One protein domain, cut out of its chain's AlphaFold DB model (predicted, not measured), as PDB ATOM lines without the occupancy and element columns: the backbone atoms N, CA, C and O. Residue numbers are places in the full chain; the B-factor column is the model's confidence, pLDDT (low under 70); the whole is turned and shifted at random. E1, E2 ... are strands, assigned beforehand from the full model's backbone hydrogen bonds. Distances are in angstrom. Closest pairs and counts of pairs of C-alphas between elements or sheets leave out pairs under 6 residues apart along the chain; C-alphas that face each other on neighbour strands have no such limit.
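Overview. This is residues 3 to 117 of the 131 residues of an uncharacterized protein of Nocardia seriolae (UniProt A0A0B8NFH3). Two strongly twisted sheets of four strands, E4 to E7 and E8 to E11, stand face to face as a sandwich, and a smaller sheet, E1 to E3, meets the first of them on its side away from the second, through few contacts. The three antiparallel sheets follow one another along the chain, ordered E1 - E2 - E3, E4 - E5 - E6 - E7 and E8 - E9 - E10 - E11. Eleven strands and no named helix stand among 115 printed residues, and the class is all strand. The whole is compact, with a radius of gyration of the C-alphas of 14.5 A and spans of 39 by 35 by 26 A.

Along the chain. The first sheet of the sandwich holds E4, residues 40 to 43; E5, residues 47 to 54, 22.5 A long; E6, residues 57 to 66, 29.2 A; and E7, residues 74 to 79. C-alpha 57 is at (83.168, 108.206, 122.694). The second holds E8, residues 84 to 88; E9, residues 91 to 95; E10, residues 101 to 107, 19.9 A; and E11, residues 110 to 116, 18.7 A, ending at C-alpha 116 (81.067, 118.278, 108.724). The smaller sheet has E1, residues 3 to 6, from C-alpha 3 (62.925, 99.010, 119.786); E2, residues 15 to 23, 24.6 A; and E3, residues 26 to 32.

Arrangement. Each sheet is a meander, each strand the antiparallel neighbour of the one before. In the hairpin E5 and E6, N 52 and O 59 are within hydrogen-bond range at 2.8 A; in E4 and E5, N 49 and O 42 at 2.7 A; in E6 and E7, N 76 and O 60 at 2.8 A. The sandwich has its facing parts 10.3 A centre to centre, with strands at 19 degrees. Its closest C-alphas include Ser 47 of E5 and Ser 107 of E10, 6.0 A apart. In the hairpin E9 and E10, N 92 and O 104 are 2.8 A apart. E2 pairs staggered, with E1 over residues 15 to 18 and with E3 over residues 18 to 23; N 5 and O 16 are 2.9 A apart, N 28 and O 21 2.8 A. The closest C-alphas of E1 and E4, Ile 4 and Leu 41, are 6.6 A apart. E3 and E5 are apart.

Size, cuts and confidence. The C-alphas farthest apart, Asn 24 and Ser 56, are 42.5 A apart. The printed part has no cut and no long link; the tight link E7 to E8 joins the sandwich's sheets. Mean pLDDT of the printed part is 88.1; residues 9 and 11 to 13 are under 70.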
ATOM      1  N   PHE A   3      63.041  98.284 118.526       83.56
ATOM      2  CA  PHE A   3      62.925  99.010 119.786       83.56
ATOM      3  C   PHE A   3      64.047  98.575 120.731       83.56
ATOM      4  O   PHE A   3      64.559  97.459 120.633       83.56
ATOM      5  N   ILE A   4      64.401  99.454 121.660       82.75
ATOM      6  CA  ILE A   4      65.318  99.160 122.759       82.75
ATOM      7  C   ILE A   4      64.514  99.162 124.050       82.75
ATOM      8  O   ILE A   4      63.623  99.990 124.245       82.75
ATOM      9  N   LYS A   5      64.821  98.210 124.925       82.00
ATOM     10  CA  LYS A   5      64.260  98.125 126.266       82.00
ATOM     11  C   LYS A   5      65.399  98.082 127.277       82.00
ATOM     12  O   LYS A   5      66.250  97.201 127.188       82.00
ATOM     13  N   ASP A   6      65.362  98.969 128.270       78.19
ATOM     14  CA  ASP A   6      66.168  98.789 129.479       78.19
ATOM     15  C   ASP A   6      65.580  97.628 130.297       78.19
ATOM     16  O   ASP A   6      64.401  97.615 130.670       78.19
ATOM     17  N   VAL A   7      66.395  96.604 130.501       79.81
ATOM     18  CA  VAL A   7      66.123  95.420 131.321       79.81
ATOM     19  C   VAL A   7      67.037  95.364 132.546       79.81
ATOM     20  O   VAL A   7      67.066  94.349 133.243       79.81
ATOM     21  N   GLY A   8      67.785  96.437 132.806       74.94
ATOM     22  CA  GLY A   8      68.598  96.613 133.996       74.94
ATOM     23  C   GLY A   8      67.786  96.512 135.288       74.94
ATOM     24  O   GLY A   8      66.579  96.759 135.322       74.94
ATOM     25  N   HIS A   9      68.458  96.131 136.375       60.44
ATOM     26  CA  HIS A   9      67.865  96.066 137.709       60.44
ATOM     27  C   HIS A   9      68.685  96.922 138.682       60.44
ATOM     28  O   HIS A   9      69.822  96.582 139.004       60.44
ATOM     29  N   GLY A  10      68.087  97.997 139.202       71.56
ATOM     30  CA  GLY A  10      68.758  98.934 140.109       71.56
ATOM     31  C   GLY A  10      69.671  99.911 139.363       71.56
ATOM     32  O   GLY A  10      69.223 100.564 138.429       71.56
ATOM     33  N   ASP A  11      70.939  99.988 139.774       66.88
ATOM     34  CA  ASP A  11      71.905 101.018 139.343       66.88
ATOM     35  C   ASP A  11      72.679 100.665 138.057       66.88
ATOM     36  O   ASP A  11      73.600 101.378 137.661       66.88
ATOM     37  N   LEU A  12      72.348  99.541 137.417       60.81
ATOM     38  CA  LEU A  12      73.004  99.067 136.198       60.81
ATOM     39  C   LEU A  12      71.964  98.931 135.089       60.81
ATOM     40  O   LEU A  12      71.235  97.937 135.048       60.81
ATOM     41  N   SER A  13      71.907  99.918 134.190       67.50
ATOM     42  CA  SER A  13      71.153  99.786 132.943       67.50
ATOM     43  C   SER A  13      71.752  98.666 132.102       67.50
ATOM     44  O   SER A  13      72.971  98.571 131.932       67.50
ATOM     45  N   ASN A  14      70.884  97.810 131.578       77.94
ATOM     46  CA  ASN A  14      71.261  96.773 130.633       77.94
ATOM     47  C   ASN A  14      70.227  96.789 129.522       77.94
ATOM     48  O   ASN A  14      69.050  96.567 129.781       77.94
ATOM     49  N   TYR A  15      70.646  97.069 128.299       83.25
ATOM     50  CA  TYR A  15      69.718  97.282 127.202       83.25
ATOM     51  C   TYR A  15      69.624  96.043 126.325       83.25
ATOM     52  O   TYR A  15      70.635  95.487 125.899       83.25
ATOM     53  N   VAL A  16      68.393  95.632 126.028       84.56
ATOM     54  CA  VAL A  16      68.100  94.617 125.016       84.56
ATOM     55  C   VAL A  16      67.444  95.309 123.836       84.56
ATOM     56  O   VAL A  16      66.400  95.955 123.974       84.56
ATOM     57  N   THR A  17      68.050  95.156 122.662       87.44
ATOM     58  CA  THR A  17      67.438  95.591 121.408       87.44
ATOM     59  C   THR A  17      66.604  94.450 120.847       87.44
ATOM     60  O   THR A  17      67.111  93.352 120.630       87.44
ATOM     61  N   GLY A  18      65.328  94.706 120.582       87.94
ATOM     62  CA  GLY A  18      64.421  93.747 119.966       87.94
ATOM     63  C   GLY A  18      63.795  94.282 118.688       87.94
ATOM     64  O   GLY A  18      63.840  95.475 118.373       87.94
ATOM     65  N   TYR A  19      63.154  93.393 117.937       87.69
ATOM     66  CA  TYR A  19      62.373  93.776 116.767       87.69
ATOM     67  C   TYR A  19      61.057  93.014 116.664       87.69
ATOM     68  O   TYR A  19      60.838  91.959 117.263       87.69
ATOM     69  N   GLY A  20      60.125  93.607 115.928       85.88
ATOM     70  CA  GLY A  20      58.788  93.069 115.747       85.88
ATOM     71  C   GLY A  20      57.987  93.784 114.669       85.88
ATOM     72  O   GLY A  20      58.495  94.620 113.906       85.88
ATOM     73  N   MET A  21      56.708  93.436 114.611       84.06
ATOM     74  CA  MET A  21      55.752  93.970 113.647       84.06
ATOM     75  C   MET A  21      54.687  94.782 114.372       84.06
ATOM     76  O   MET A  21      54.169  94.344 115.393       84.06
ATOM     77  N   LEU A  22      54.358  95.959 113.842       82.94
ATOM     78  CA  LEU A  22      53.178  96.710 114.254       82.94
ATOM     79  C   LEU A  22      52.093  96.444 113.213       82.94
ATOM     80  O   LEU A  22      52.219  96.860 112.063       82.94
ATOM     81  N   THR A  23      51.048  95.723 113.595       86.19
ATOM     82  CA  THR A  23      49.954  95.348 112.695       86.19
ATOM     83  C   THR A  23      48.640  95.696 113.369       86.19
ATOM     84  O   THR A  23      48.401  95.298 114.504       86.19
ATOM     85  N   ASN A  24      47.791  96.472 112.687       90.69
ATOM     86  CA  ASN A  24      46.507  96.944 113.223       90.69
ATOM     87  C   ASN A  24      46.634  97.640 114.595       90.69
ATOM     88  O   ASN A  24      45.819  97.428 115.488       90.69
ATOM     89  N   GLY A  25      47.694  98.434 114.782       90.56
ATOM     90  CA  GLY A  25      47.969  99.128 116.044       90.56
ATOM     91  C   GLY A  25      48.469  98.231 117.183       90.56
ATOM     92  O   GLY A  25      48.691  98.728 118.281       90.56
ATOM     93  N   GLN A  26      48.673  96.934 116.940       89.06
ATOM     94  CA  GLN A  26      49.229  96.001 117.915       89.06
ATOM     95  C   GLN A  26      50.662  95.635 117.567       89.06
ATOM     96  O   GLN A  26      50.981  95.299 116.424       89.06
ATOM     97  N   TYR A  27      51.528  95.721 118.569       85.31
ATOM     98  CA  TYR A  27      52.916  95.326 118.451       85.31
ATOM     99  C   TYR A  27      53.073  93.831 118.764       85.31
ATOM    100  O   TYR A  27      52.658  93.361 119.822       85.31
ATOM    101  N   PHE A  28      53.708  93.101 117.850       86.56
ATOM    102  CA  PHE A  28      54.045  91.688 117.977       86.56
ATOM    103  C   PHE A  28      55.560  91.532 118.024       86.56
ATOM    104  O   PHE A  28      56.251  91.775 117.027       86.56
ATOM    105  N   HIS A  29      56.066  91.111 119.182       88.44
ATOM    106  CA  HIS A  29      57.476  90.789 119.354       88.44
ATOM    107  C   HIS A  29      57.867  89.573 118.519       88.44
ATOM    108  O   HIS A  29      57.174  88.558 118.548       88.44
ATOM    109  N   LYS A  30      58.969  89.690 117.771       87.69
ATOM    110  CA  LYS A  30      59.478  88.610 116.922       87.69
ATOM    111  C   LYS A  30      60.720  87.965 117.523       87.69
ATOM    112  O   LYS A  30      60.740  86.746 117.653       87.69
ATOM    113  N   ALA A  31      61.730  88.763 117.867       88.31
ATOM    114  CA  ALA A  31      62.930  88.292 118.551       88.31
ATOM    115  C   ALA A  31      63.745  89.457 119.136       88.31
ATOM    116  O   ALA A  31      63.604  90.612 118.715       88.31
ATOM    117  N   ASP A  32      64.642  89.110 120.054       89.75
ATOM    118  CA  ASP A  32      65.759  89.954 120.469       89.75
ATOM    119  C   ASP A  32      66.891  89.872 119.434       89.75
ATOM    120  O   ASP A  32      67.022  88.877 118.716       89.75
ATOM    121  N   ILE A  33      67.694  90.929 119.330       88.31
ATOM    122  CA  ILE A  33      68.864  90.990 118.453       88.31
ATOM    123  C   ILE A  33      70.088  90.645 119.306       88.31
ATOM    124  O   ILE A  33      70.476  91.449 120.156       88.31
ATOM    125  N   PRO A  34      70.705  89.467 119.105       81.62
ATOM    126  CA  PRO A  34      71.925  89.110 119.813       81.62
ATOM    127  C   PRO A  34      73.013  90.156 119.557       81.62
ATOM    128  O   PRO A  34      73.118  90.683 118.450       81.62
ATOM    129  N   ASP A  35      73.800  90.460 120.587       82.94
ATOM    130  CA  ASP A  35      74.949  91.378 120.537       82.94
ATOM    131  C   ASP A  35      74.628  92.850 120.214       82.94
ATOM    132  O   ASP A  35      75.539  93.680 120.215       82.94
ATOM    133  N   ALA A  36      73.351  93.196 120.001       83.94
ATOM    134  CA  ALA A  36      72.902  94.574 119.866       83.94
ATOM    135  C   ALA A  36      72.845  95.256 121.237       83.94
ATOM    136  O   ALA A  36      71.877  95.105 121.990       83.94
ATOM    137  N   GLN A  37      73.889  96.014 121.539       78.06
ATOM    138  CA  GLN A  37      74.034  96.812 122.742       78.06
ATOM    139  C   GLN A  37      73.713  98.265 122.392       78.06
ATOM    140  O   GLN A  37      74.078  98.751 121.324       78.06
ATOM    141  N   GLY A  38      73.021  98.970 123.279       82.00
ATOM    142  CA  GLY A  38      72.844 100.406 123.119       82.00
ATOM    143  C   GLY A  38      71.656 100.973 123.870       82.00
ATOM    144  O   GLY A  38      70.683 100.268 124.112       82.00
ATOM    145  N   SER A  39      71.759 102.242 124.244       81.94
ATOM    146  CA  SER A  39      70.705 103.006 124.917       81.94
ATOM    147  C   SER A  39      69.763 103.683 123.921       81.94
ATOM    148  O   SER A  39      68.564 103.768 124.182       81.94
ATOM    149  N   ASP A  40      70.287 104.082 122.756       88.00
ATOM    150  CA  ASP A  40      69.529 104.772 121.711       88.00
ATOM    151  C   ASP A  40      69.429 103.946 120.430       88.00
ATOM    152  O   ASP A  40      70.344 103.201 120.066       88.00
ATOM    153  N   LEU A  41      68.315 104.121 119.714       88.81
ATOM    154  CA  LEU A  41      68.046 103.427 118.463       88.81
ATOM    155  C   LEU A  41      67.744 104.390 117.326       88.81
ATOM    156  O   LEU A  41      66.769 105.138 117.366       88.81
ATOM    157  N   ILE A  42      68.505 104.257 116.246       89.81
ATOM    158  CA  ILE A  42      68.198 104.874 114.960       89.81
ATOM    159  C   ILE A  42      67.813 103.750 113.998       89.81
ATOM    160  O   ILE A  42      68.487 102.727 113.931       89.81
ATOM    161  N   ALA A  43      66.721 103.899 113.253       87.94
ATOM    162  CA  ALA A  43      66.279 102.877 112.302       87.94
ATOM    163  C   ALA A  43      65.738 103.516 111.026       87.94
ATOM    164  O   ALA A  43      64.878 104.389 111.114       87.94
ATOM    165  N   THR A  44      66.206 103.073 109.861       88.31
ATOM    166  CA  THR A  44      65.646 103.430 108.548       88.31
ATOM    167  C   THR A  44      64.655 102.367 108.076       88.31
ATOM    168  O   THR A  44      64.239 101.501 108.847       88.31
ATOM    169  N   ALA A  45      64.220 102.450 106.815       87.06
ATOM    170  CA  ALA A  45      63.375 101.414 106.228       87.06
ATOM    171  C   ALA A  45      64.089 100.053 106.164       87.06
ATOM    172  O   ALA A  45      63.430  99.021 106.274       87.06
ATOM    173  N   ASP A  46      65.415 100.064 106.004       91.94
ATOM    174  CA  ASP A  46      66.211  98.882 105.684       91.94
ATOM    175  C   ASP A  46      67.436  98.671 106.590       91.94
ATOM    176  O   ASP A  46      68.244  97.764 106.366       91.94
ATOM    177  N   SER A  47      67.607  99.521 107.603       92.88
ATOM    178  CA  SER A  47      68.796  99.546 108.449       92.88
ATOM    179  C   SER A  47      68.448  99.850 109.898       92.88
ATOM    180  O   SER A  47      67.516 100.593 110.204       92.88
ATOM    181  N   LEU A  48      69.253  99.305 110.797       92.38
ATOM    182  CA  LEU A  48      69.216  99.545 112.230       92.38
ATOM    183  C   LEU A  48      70.580 100.070 112.669       92.38
ATOM    184  O   LEU A  48      71.594  99.535 112.222       92.38
ATOM    185  N   MET A  49      70.602 101.060 113.557       92.75
ATOM    186  CA  MET A  49      71.818 101.589 114.154       92.75
ATOM    187  C   MET A  49      71.645 101.901 115.653       92.75
ATOM    188  O   MET A  49      71.257 103.020 116.002       92.75
ATOM    189  N   PRO A  50      71.882 100.922 116.548       91.94
ATOM    190  CA  PRO A  50      71.976 101.160 117.986       91.94
ATOM    191  C   PRO A  50      73.230 101.966 118.348       91.94
ATOM    192  O   PRO A  50      74.295 101.774 117.751       91.94
ATOM    193  N   ARG A  51      73.117 102.847 119.344       91.00
ATOM    194  CA  ARG A  51      74.240 103.609 119.906       91.00
ATOM    195  C   ARG A  51      74.702 102.992 121.221       91.00
ATOM    196  O   ARG A  51      73.934 102.925 122.178       91.00
ATOM    197  N   VAL A  52      75.974 102.621 121.282       88.25
ATOM    198  CA  VAL A  52      76.680 102.211 122.498       88.25
ATOM    199  C   VAL A  52      77.466 103.407 123.019       88.25
ATOM    200  O   VAL A  52      78.539 103.730 122.503       88.25
ATOM    201  N   GLU A  53      76.936 104.073 124.037       84.56
ATOM    202  CA  GLU A  53      77.651 105.149 124.719       84.56
ATOM    203  C   GLU A  53      78.793 104.592 125.581       84.56
ATOM    204  O   GLU A  53      78.653 103.577 126.267       84.56
ATOM    205  N   SER A  54      79.938 105.275 125.581       79.56
ATOM    206  CA  SER A  54      81.055 104.975 126.483       79.56
ATOM    207  C   SER A  54      81.725 106.257 126.969       79.56
ATOM    208  O   SER A  54      81.580 107.305 126.359       79.56
ATOM    209  N   PHE A  55      82.529 106.219 128.030       73.94
ATOM    210  CA  PHE A  55      83.202 107.433 128.517       73.94
ATOM    211  C   PHE A  55      84.120 108.112 127.484       73.94
ATOM    212  O   PHE A  55      84.295 109.327 127.532       73.94
ATOM    213  N   SER A  56      84.704 107.358 126.549       78.31
ATOM    214  CA  SER A  56      85.687 107.863 125.577       78.31
ATOM    215  C   SER A  56      85.101 108.276 124.226       78.31
ATOM    216  O   SER A  56      85.816 108.858 123.412       78.31
ATOM    217  N   GLY A  57      83.831 107.975 123.973       82.69
ATOM    218  CA  GLY A  57      83.168 108.206 122.694       82.69
ATOM    219  C   GLY A  57      82.031 107.218 122.476       82.69
ATOM    220  O   GLY A  57      81.833 106.294 123.268       82.69
ATOM    221  N   ASP A  58      81.297 107.396 121.391       89.38
ATOM    222  CA  ASP A  58      80.241 106.473 121.004       89.38
ATOM    223  C   ASP A  58      80.802 105.374 120.109       89.38
ATOM    224  O   ASP A  58      81.678 105.611 119.278       89.38
ATOM    225  N   THR A  59      80.244 104.174 120.206       90.00
ATOM    226  CA  THR A  59      80.302 103.194 119.119       90.00
ATOM    227  C   THR A  59      78.899 103.012 118.575       90.00
ATOM    228  O   THR A  59      77.960 102.788 119.333       90.00
ATOM    229  N   TYR A  60      78.746 103.067 117.257       91.81
ATOM    230  CA  TYR A  60      77.489 102.698 116.626       91.81
ATOM    231  C   TYR A  60      77.578 101.259 116.144       91.81
ATOM    232  O   TYR A  60      78.570 100.818 115.561       91.81
ATOM    233  N   GLN A  61      76.528 100.508 116.418       93.38
ATOM    234  CA  GLN A  61      76.314  99.194 115.844       93.38
ATOM    235  C   GLN A  61      75.398  99.324 114.645       93.38
ATOM    236  O   GLN A  61      74.583 100.229 114.606       93.38
ATOM    237  N   ILE A  62      75.519  98.442 113.656       94.31
ATOM    238  CA  ILE A  62      74.681  98.460 112.461       94.31
ATOM    239  C   ILE A  62      74.255  97.056 112.093       94.31
ATOM    240  O   ILE A  62      75.059  96.126 112.136       94.31
ATOM    241  N   ALA A  63      73.010  96.940 111.650       94.19
ATOM    242  CA  ALA A  63      72.507  95.763 110.969       94.19
ATOM    243  C   ALA A  63      71.576  96.160 109.816       94.19
ATOM    244  O   ALA A  63      70.919  97.200 109.849       94.19
ATOM    245  N   THR A  64      71.495  95.306 108.801       94.50
ATOM    246  CA  THR A  64      70.439  95.382 107.785       94.50
ATOM    247  C   THR A  64      69.117  94.914 108.395       94.50
ATOM    248  O   THR A  64      69.093  93.961 109.176       94.50
ATOM    249  N   MET A  65      68.011  95.547 108.016       89.56
ATOM    250  CA  MET A  65      66.662  95.186 108.428       89.56
ATOM    251  C   MET A  65      65.785  94.958 107.194       89.56
ATOM    252  O   MET A  65      65.439  95.901 106.504       89.56
ATOM    253  N   ILE A  66      65.391  93.718 106.904       85.94
ATOM    254  CA  ILE A  66      64.555  93.391 105.734       85.94
ATOM    255  C   ILE A  66      63.328  92.623 106.209       85.94
ATOM    256  O   ILE A  66      63.456  91.655 106.959       85.94
ATOM    257  N   ASP A  67      62.140  93.074 105.801       80.25
ATOM    258  CA  ASP A  67      60.854  92.416 106.070       80.25
ATOM    259  C   ASP A  67      60.669  92.015 107.541       80.25
ATOM    260  O   ASP A  67      60.277  90.901 107.902       80.25
ATOM    261  N   GLY A  68      61.022  92.945 108.432       75.56
ATOM    262  CA  GLY A  68      60.932  92.727 109.872       75.56
ATOM    263  C   GLY A  68      61.861  91.626 110.377       75.56
ATOM    264  O   GLY A  68      61.513  90.947 111.338       75.56
ATOM    265  N   THR A  69      62.999  91.404 109.729       84.19
ATOM    266  CA  THR A  69      64.094  90.540 110.184       84.19
ATOM    267  C   THR A  69      65.366  91.369 110.240       84.19
ATOM    268  O   THR A  69      65.579  92.214 109.372       84.19
ATOM    269  N   VAL A  70      66.195  91.147 111.257       89.69
ATOM    270  CA  VAL A  70      67.465  91.858 111.420       89.69
ATOM    271  C   VAL A  70      68.618  90.911 111.105       89.69
ATOM    272  O   VAL A  70      68.623  89.763 111.547       89.69
ATOM    273  N   GLY A  71      69.554  91.387 110.286       91.38
ATOM    274  CA  GLY A  71      70.784  90.678 109.954       91.38
ATOM    275  C   GLY A  71      71.828  90.736 111.078       91.38
ATOM    276  O   GLY A  71      71.553  91.242 112.165       91.38
ATOM    277  N   PRO A  72      73.044  90.232 110.822       91.50
ATOM    278  CA  PRO A  72      74.139  90.302 111.782       91.50
ATOM    279  C   PRO A  72      74.485  91.744 112.165       91.50
ATOM    280  O   PRO A  72      74.514  92.633 111.309       91.50
ATOM    281  N   VAL A  73      74.794  91.947 113.443       92.50
ATOM    282  CA  VAL A  73      75.230  93.234 113.989       92.50
ATOM    283  C   VAL A  73      76.740  93.391 113.818       92.50
ATOM    284  O   VAL A  73      77.503  92.444 114.009       92.50
ATOM    285  N   ARG A  74      77.186  94.600 113.465       93.25
ATOM    286  CA  ARG A  74      78.609  94.967 113.379       93.25
ATOM    287  C   ARG A  74      78.856  96.383 113.889       93.25
ATOM    288  O   ARG A  74      77.999  97.243 113.731       93.25
ATOM    289  N   ASN A  75      80.047  96.651 114.415       92.06
ATOM    290  CA  ASN A  75      80.434  97.994 114.857       92.06
ATOM    291  C   ASN A  75      80.867  98.871 113.666       92.06
ATOM    292  O   ASN A  75      81.464  98.380 112.705       92.06
ATOM    293  N   THR A  76      80.621 100.179 113.750       88.69
ATOM    294  CA  THR A  76      81.164 101.197 112.829       88.69
ATOM    295  C   THR A  76      82.587 101.622 113.164       88.69
ATOM    296  O   THR A  76      83.212 102.315 112.365       88.69
ATOM    297  N   GLY A  77      83.081 101.232 114.341       86.19
ATOM    298  CA  GLY A  77      84.251 101.831 114.976       86.19
ATOM    299  C   GLY A  77      83.872 103.031 115.843       86.19
ATOM    300  O   GLY A  77      82.685 103.309 116.048       86.19
ATOM    301  N   ASP A  78      84.898 103.718 116.336       84.94
ATOM    302  CA  ASP A  78      84.757 104.815 117.289       84.94
ATOM    303  C   ASP A  78      84.207 106.083 116.623       84.94
ATOM    304  O   ASP A  78      84.604 106.470 115.520       84.94
ATOM    305  N   SER A  79      83.317 106.762 117.333       88.62
ATOM    306  CA  SER A  79      82.761 108.065 116.995       88.62
ATOM    307  C   SER A  79      82.986 109.030 118.160       88.62
ATOM    308  O   SER A  79      82.957 108.613 119.322       88.62
ATOM    309  N   PRO A  80      83.146 110.342 117.903       90.19
ATOM    310  CA  PRO A  80      82.972 111.331 118.955       90.19
ATOM    311  C   PRO A  80      81.604 111.185 119.620       90.19
ATOM    312  O   PRO A  80      80.666 110.672 119.006       90.19
ATOM    313  N   HIS A  81      81.501 111.711 120.835       91.56
ATOM    314  CA  HIS A  81      80.219 111.910 121.499       91.56
ATOM    315  C   HIS A  81      79.351 112.903 120.750       91.56
ATOM    316  O   HIS A  81      79.828 113.985 120.397       91.56
ATOM    317  N   TRP A  82      78.087 112.544 120.560       92.25
ATOM    318  CA  TRP A  82      77.059 113.421 120.012       92.25
ATOM    319  C   TRP A  82      75.963 113.663 121.041       92.25
ATOM    320  O   TRP A  82      75.563 112.747 121.755       92.25
ATOM    321  N   ASP A  83      75.476 114.899 121.111       92.31
ATOM    322  CA  ASP A  83      74.381 115.242 122.020       92.31
ATOM    323  C   ASP A  83      73.051 114.740 121.451       92.31
ATOM    324  O   ASP A  83      72.157 114.346 122.194       92.31
ATOM    325  N   MET A  84      72.911 114.767 120.120       92.00
ATOM    326  CA  MET A  84      71.712 114.324 119.413       92.00
ATOM    327  C   MET A  84      72.070 113.695 118.072       92.00
ATOM    328  O   MET A  84      72.979 114.152 117.373       92.00
ATOM    329  N   VAL A  85      71.283 112.693 117.680       92.06
ATOM    330  CA  VAL A  85      71.320 112.116 116.338       92.06
ATOM    331  C   VAL A  85      69.901 112.039 115.792       92.06
ATOM    332  O   VAL A  85      69.060 111.306 116.306       92.06
ATOM    333  N   ALA A  86      69.634 112.802 114.738       91.12
ATOM    334  CA  ALA A  86      68.371 112.767 114.014       91.12
ATOM    335  C   ALA A  86      68.536 112.027 112.685       91.12
ATOM    336  O   ALA A  86      69.638 111.937 112.142       91.12
ATOM    337  N   ARG A  87      67.435 111.525 112.119       89.69
ATOM    338  CA  ARG A  87      67.432 110.926 110.777       89.69
ATOM    339  C   ARG A  87      66.389 111.563 109.876       89.69
ATOM    340  O   ARG A  87      65.297 111.866 110.336       89.69
ATOM    341  N   THR A  88      66.682 111.618 108.584       86.50
ATOM    342  CA  THR A  88      65.741 111.930 107.503       86.50
ATOM    343  C   THR A  88      65.946 110.927 106.373       86.50
ATOM    344  O   THR A  88      66.997 110.921 105.734       86.50
ATOM    345  N   ALA A  89      64.966 110.049 106.135       88.69
ATOM    346  CA  ALA A  89      65.113 108.889 105.247       88.69
ATOM    347  C   ALA A  89      66.427 108.112 105.527       88.69
ATOM    348  O   ALA A  89      66.586 107.592 106.636       88.69
ATOM    349  N   ASP A  90      67.351 108.093 104.563       93.19
ATOM    350  CA  ASP A  90      68.660 107.422 104.626       93.19
ATOM    351  C   ASP A  90      69.808 108.362 105.044       93.19
ATOM    352  O   ASP A  90      70.977 107.989 104.993       93.19
ATOM    353  N   SER A  91      69.508 109.604 105.431       93.12
ATOM    354  CA  SER A  91      70.493 110.560 105.949       93.12
ATOM    355  C   SER A  91      70.378 110.699 107.460       93.12
ATOM    356  O   SER A  91      69.283 110.692 108.023       93.12
ATOM    357  N   LEU A  92      71.519 110.871 108.112       94.19
ATOM    358  CA  LEU A  92      71.646 111.098 109.543       94.19
ATOM    359  C   LEU A  92      72.262 112.473 109.789       94.19
ATOM    360  O   LEU A  92      73.172 112.890 109.068       94.19
ATOM    361  N   PHE A  93      71.786 113.143 110.828       94.62
ATOM    362  CA  PHE A  93      72.284 114.423 111.302       94.62
ATOM    363  C   PHE A  93      72.777 114.267 112.736       94.62
ATOM    364  O   PHE A  93      71.986 114.027 113.647       94.62
ATOM    365  N   PHE A  94      74.083 114.397 112.920       94.69
ATOM    366  CA  PHE A  94      74.744 114.326 114.215       94.69
ATOM    367  C   PHE A  94      75.008 115.740 114.712       94.69
ATOM    368  O   PHE A  94      75.506 116.565 113.946       94.69
ATOM    369  N   TYR A  95      74.690 116.022 115.974       96.00
ATOM    370  CA  TYR A  95      74.711 117.375 116.520       96.00
ATOM    371  C   TYR A  95      75.300 117.435 117.925       96.00
ATOM    372  O   TYR A  95      75.036 116.575 118.767       96.00
ATOM    373  N   LYS A  96      76.069 118.494 118.175       95.88
ATOM    374  CA  LYS A  96      76.440 118.972 119.504       95.88
ATOM    375  C   LYS A  96      75.795 120.323 119.755       95.88
ATOM    376  O   LYS A  96      75.711 121.163 118.865       95.88
ATOM    377  N   THR A  97      75.430 120.562 121.002       96.12
ATOM    378  CA  THR A  97      74.818 121.791 121.513       96.12
ATOM    379  C   THR A  97      75.652 123.047 121.252       96.12
ATOM    380  O   THR A  97      75.090 124.143 121.210       96.12
ATOM    381  N   ASP A  98      76.959 122.910 121.000       95.88
ATOM    382  CA  ASP A  98      77.854 123.996 120.580       95.88
ATOM    383  C   ASP A  98      77.725 124.401 119.096       95.88
ATOM    384  O   ASP A  98      78.327 125.389 118.678       95.88
ATOM    385  N   GLY A  99      76.905 123.696 118.309       96.69
ATOM    386  CA  GLY A  99      76.713 123.927 116.875       96.69
ATOM    387  C   GLY A  99      77.593 123.057 115.972       96.69
ATOM    388  O   GLY A  99      77.448 123.107 114.752       96.69
ATOM    389  N   THR A 100      78.483 122.229 116.525       97.56
ATOM    390  CA  THR A 100      79.214 121.226 115.742       97.56
ATOM    391  C   THR A 100      78.231 120.192 115.210       97.56
ATOM    392  O   THR A 100      77.499 119.572 115.980       97.56
ATOM    393  N   ALA A 101      78.237 119.959 113.900       96.62
ATOM    394  CA  ALA A 101      77.329 119.001 113.291       96.62
ATOM    395  C   ALA A 101      77.949 118.285 112.100       96.62
ATOM    396  O   ALA A 101      78.696 118.901 111.338       96.62
ATOM    397  N   TRP A 102      77.598 117.012 111.913       96.06
ATOM    398  CA  TRP A 102      77.990 116.188 110.767       96.06
ATOM    399  C   TRP A 102      76.763 115.597 110.071       96.06
ATOM    400  O   TRP A 102      75.725 115.361 110.692       96.06
ATOM    401  N   ILE A 103      76.917 115.302 108.781       95.44
ATOM    402  CA  ILE A 103      75.970 114.478 108.029       95.44
ATOM    403  C   ILE A 103      76.602 113.117 107.749       95.44
ATOM    404  O   ILE A 103      77.787 113.011 107.420       95.44
ATOM    405  N   SER A 104      75.780 112.079 107.842       95.06
ATOM    406  CA  SER A 104      76.121 110.720 107.428       95.06
ATOM    407  C   SER A 104      74.973 110.107 106.629       95.06
ATOM    408  O   SER A 104      73.862 110.636 106.615       95.06
ATOM    409  N   THR A 105      75.220 108.975 105.981       95.50
ATOM    410  CA  THR A 105      74.184 108.138 105.369       95.50
ATOM    411  C   THR A 105      74.071 106.805 106.093       95.50
ATOM    412  O   THR A 105      75.047 106.326 106.672       95.50
ATOM    413  N   LEU A 106      72.876 106.218 106.067       95.00
ATOM    414  CA  LEU A 106      72.583 104.875 106.542       95.00
ATOM    415  C   LEU A 106      71.574 104.221 105.592       95.00
ATOM    416  O   LEU A 106      70.412 104.612 105.568       95.00
ATOM    417  N   SER A 107      72.026 103.248 104.804       94.38
ATOM    418  CA  SER A 107      71.190 102.562 103.808       94.38
ATOM    419  C   SER A 107      71.692 101.138 103.571       94.38
ATOM    420  O   SER A 107      72.902 100.900 103.483       94.38
ATOM    421  N   GLY A 108      70.786 100.166 103.514       93.19
ATOM    422  CA  GLY A 108      71.095  98.746 103.327       93.19
ATOM    423  C   GLY A 108      72.045  98.151 104.372       93.19
ATOM    424  O   GLY A 108      72.812  97.239 104.064       93.19
ATOM    425  N   GLY A 109      72.055  98.675 105.598       93.06
ATOM    426  CA  GLY A 109      73.016  98.312 106.642       93.06
ATOM    427  C   GLY A 109      74.425  98.870 106.408       93.06
ATOM    428  O   GLY A 109      75.392  98.333 106.953       93.06
ATOM    429  N   ASN A 110      74.571  99.924 105.600       93.75
ATOM    430  CA  ASN A 110      75.836 100.615 105.358       93.75
ATOM    431  C   ASN A 110      75.776 102.041 105.885       93.75
ATOM    432  O   ASN A 110      74.931 102.823 105.461       93.75
ATOM    433  N   TYR A 111      76.713 102.369 106.771       94.56
ATOM    434  CA  TYR A 111      76.938 103.725 107.247       94.56
ATOM    435  C   TYR A 111      78.145 104.345 106.569       94.56
ATOM    436  O   TYR A 111      79.184 103.694 106.435       94.56
ATOM    437  N   ALA A 112      78.021 105.618 106.215       94.50
ATOM    438  CA  ALA A 112      79.144 106.431 105.787       94.50
ATOM    439  C   ALA A 112      79.024 107.835 106.374       94.50
ATOM    440  O   ALA A 112      78.007 108.504 106.197       94.50
ATOM    441  N   ASN A 113      80.079 108.307 107.038       93.56
ATOM    442  CA  ASN A 113      80.179 109.718 107.380       93.56
ATOM    443  C   ASN A 113      80.470 110.523 106.109       93.56
ATOM    444  O   ASN A 113      81.446 110.248 105.412       93.56
ATOM    445  N   VAL A 114      79.608 111.490 105.800       95.31
ATOM    446  CA  VAL A 114      79.785 112.388 104.649       95.31
ATOM    447  C   VAL A 114      80.733 113.520 105.027       95.31
ATOM    448  O   VAL A 114      81.581 113.911 104.227       95.31
ATOM    449  N   GLY A 115      80.614 114.019 106.258       94.81
ATOM    450  CA  GLY A 115      81.537 114.990 106.828       94.81
ATOM    451  C   GLY A 115      80.839 116.112 107.594       94.81
ATOM    452  O   GLY A 115      79.639 116.031 107.882       94.81
ATOM    453  N   PRO A 116      81.591 117.167 107.950       96.38
ATOM    454  CA  PRO A 116      81.067 118.278 108.724       96.38
ATOM    455  C   PRO A 116      80.067 119.126 107.944       96.38
ATOM    456  O   PRO A 116      80.256 119.405 106.760       96.38
ATOM    457  N   LEU A 117      79.036 119.592 108.646       95.75
ATOM    458  CA  LEU A 117      78.060 120.551 108.151       95.75
ATOM    459  C   LEU A 117      78.324 121.924 108.789       95.75
ATOM    460  O   LEU A 117      77.987 122.136 109.956       95.75
TER     461      LEU A 117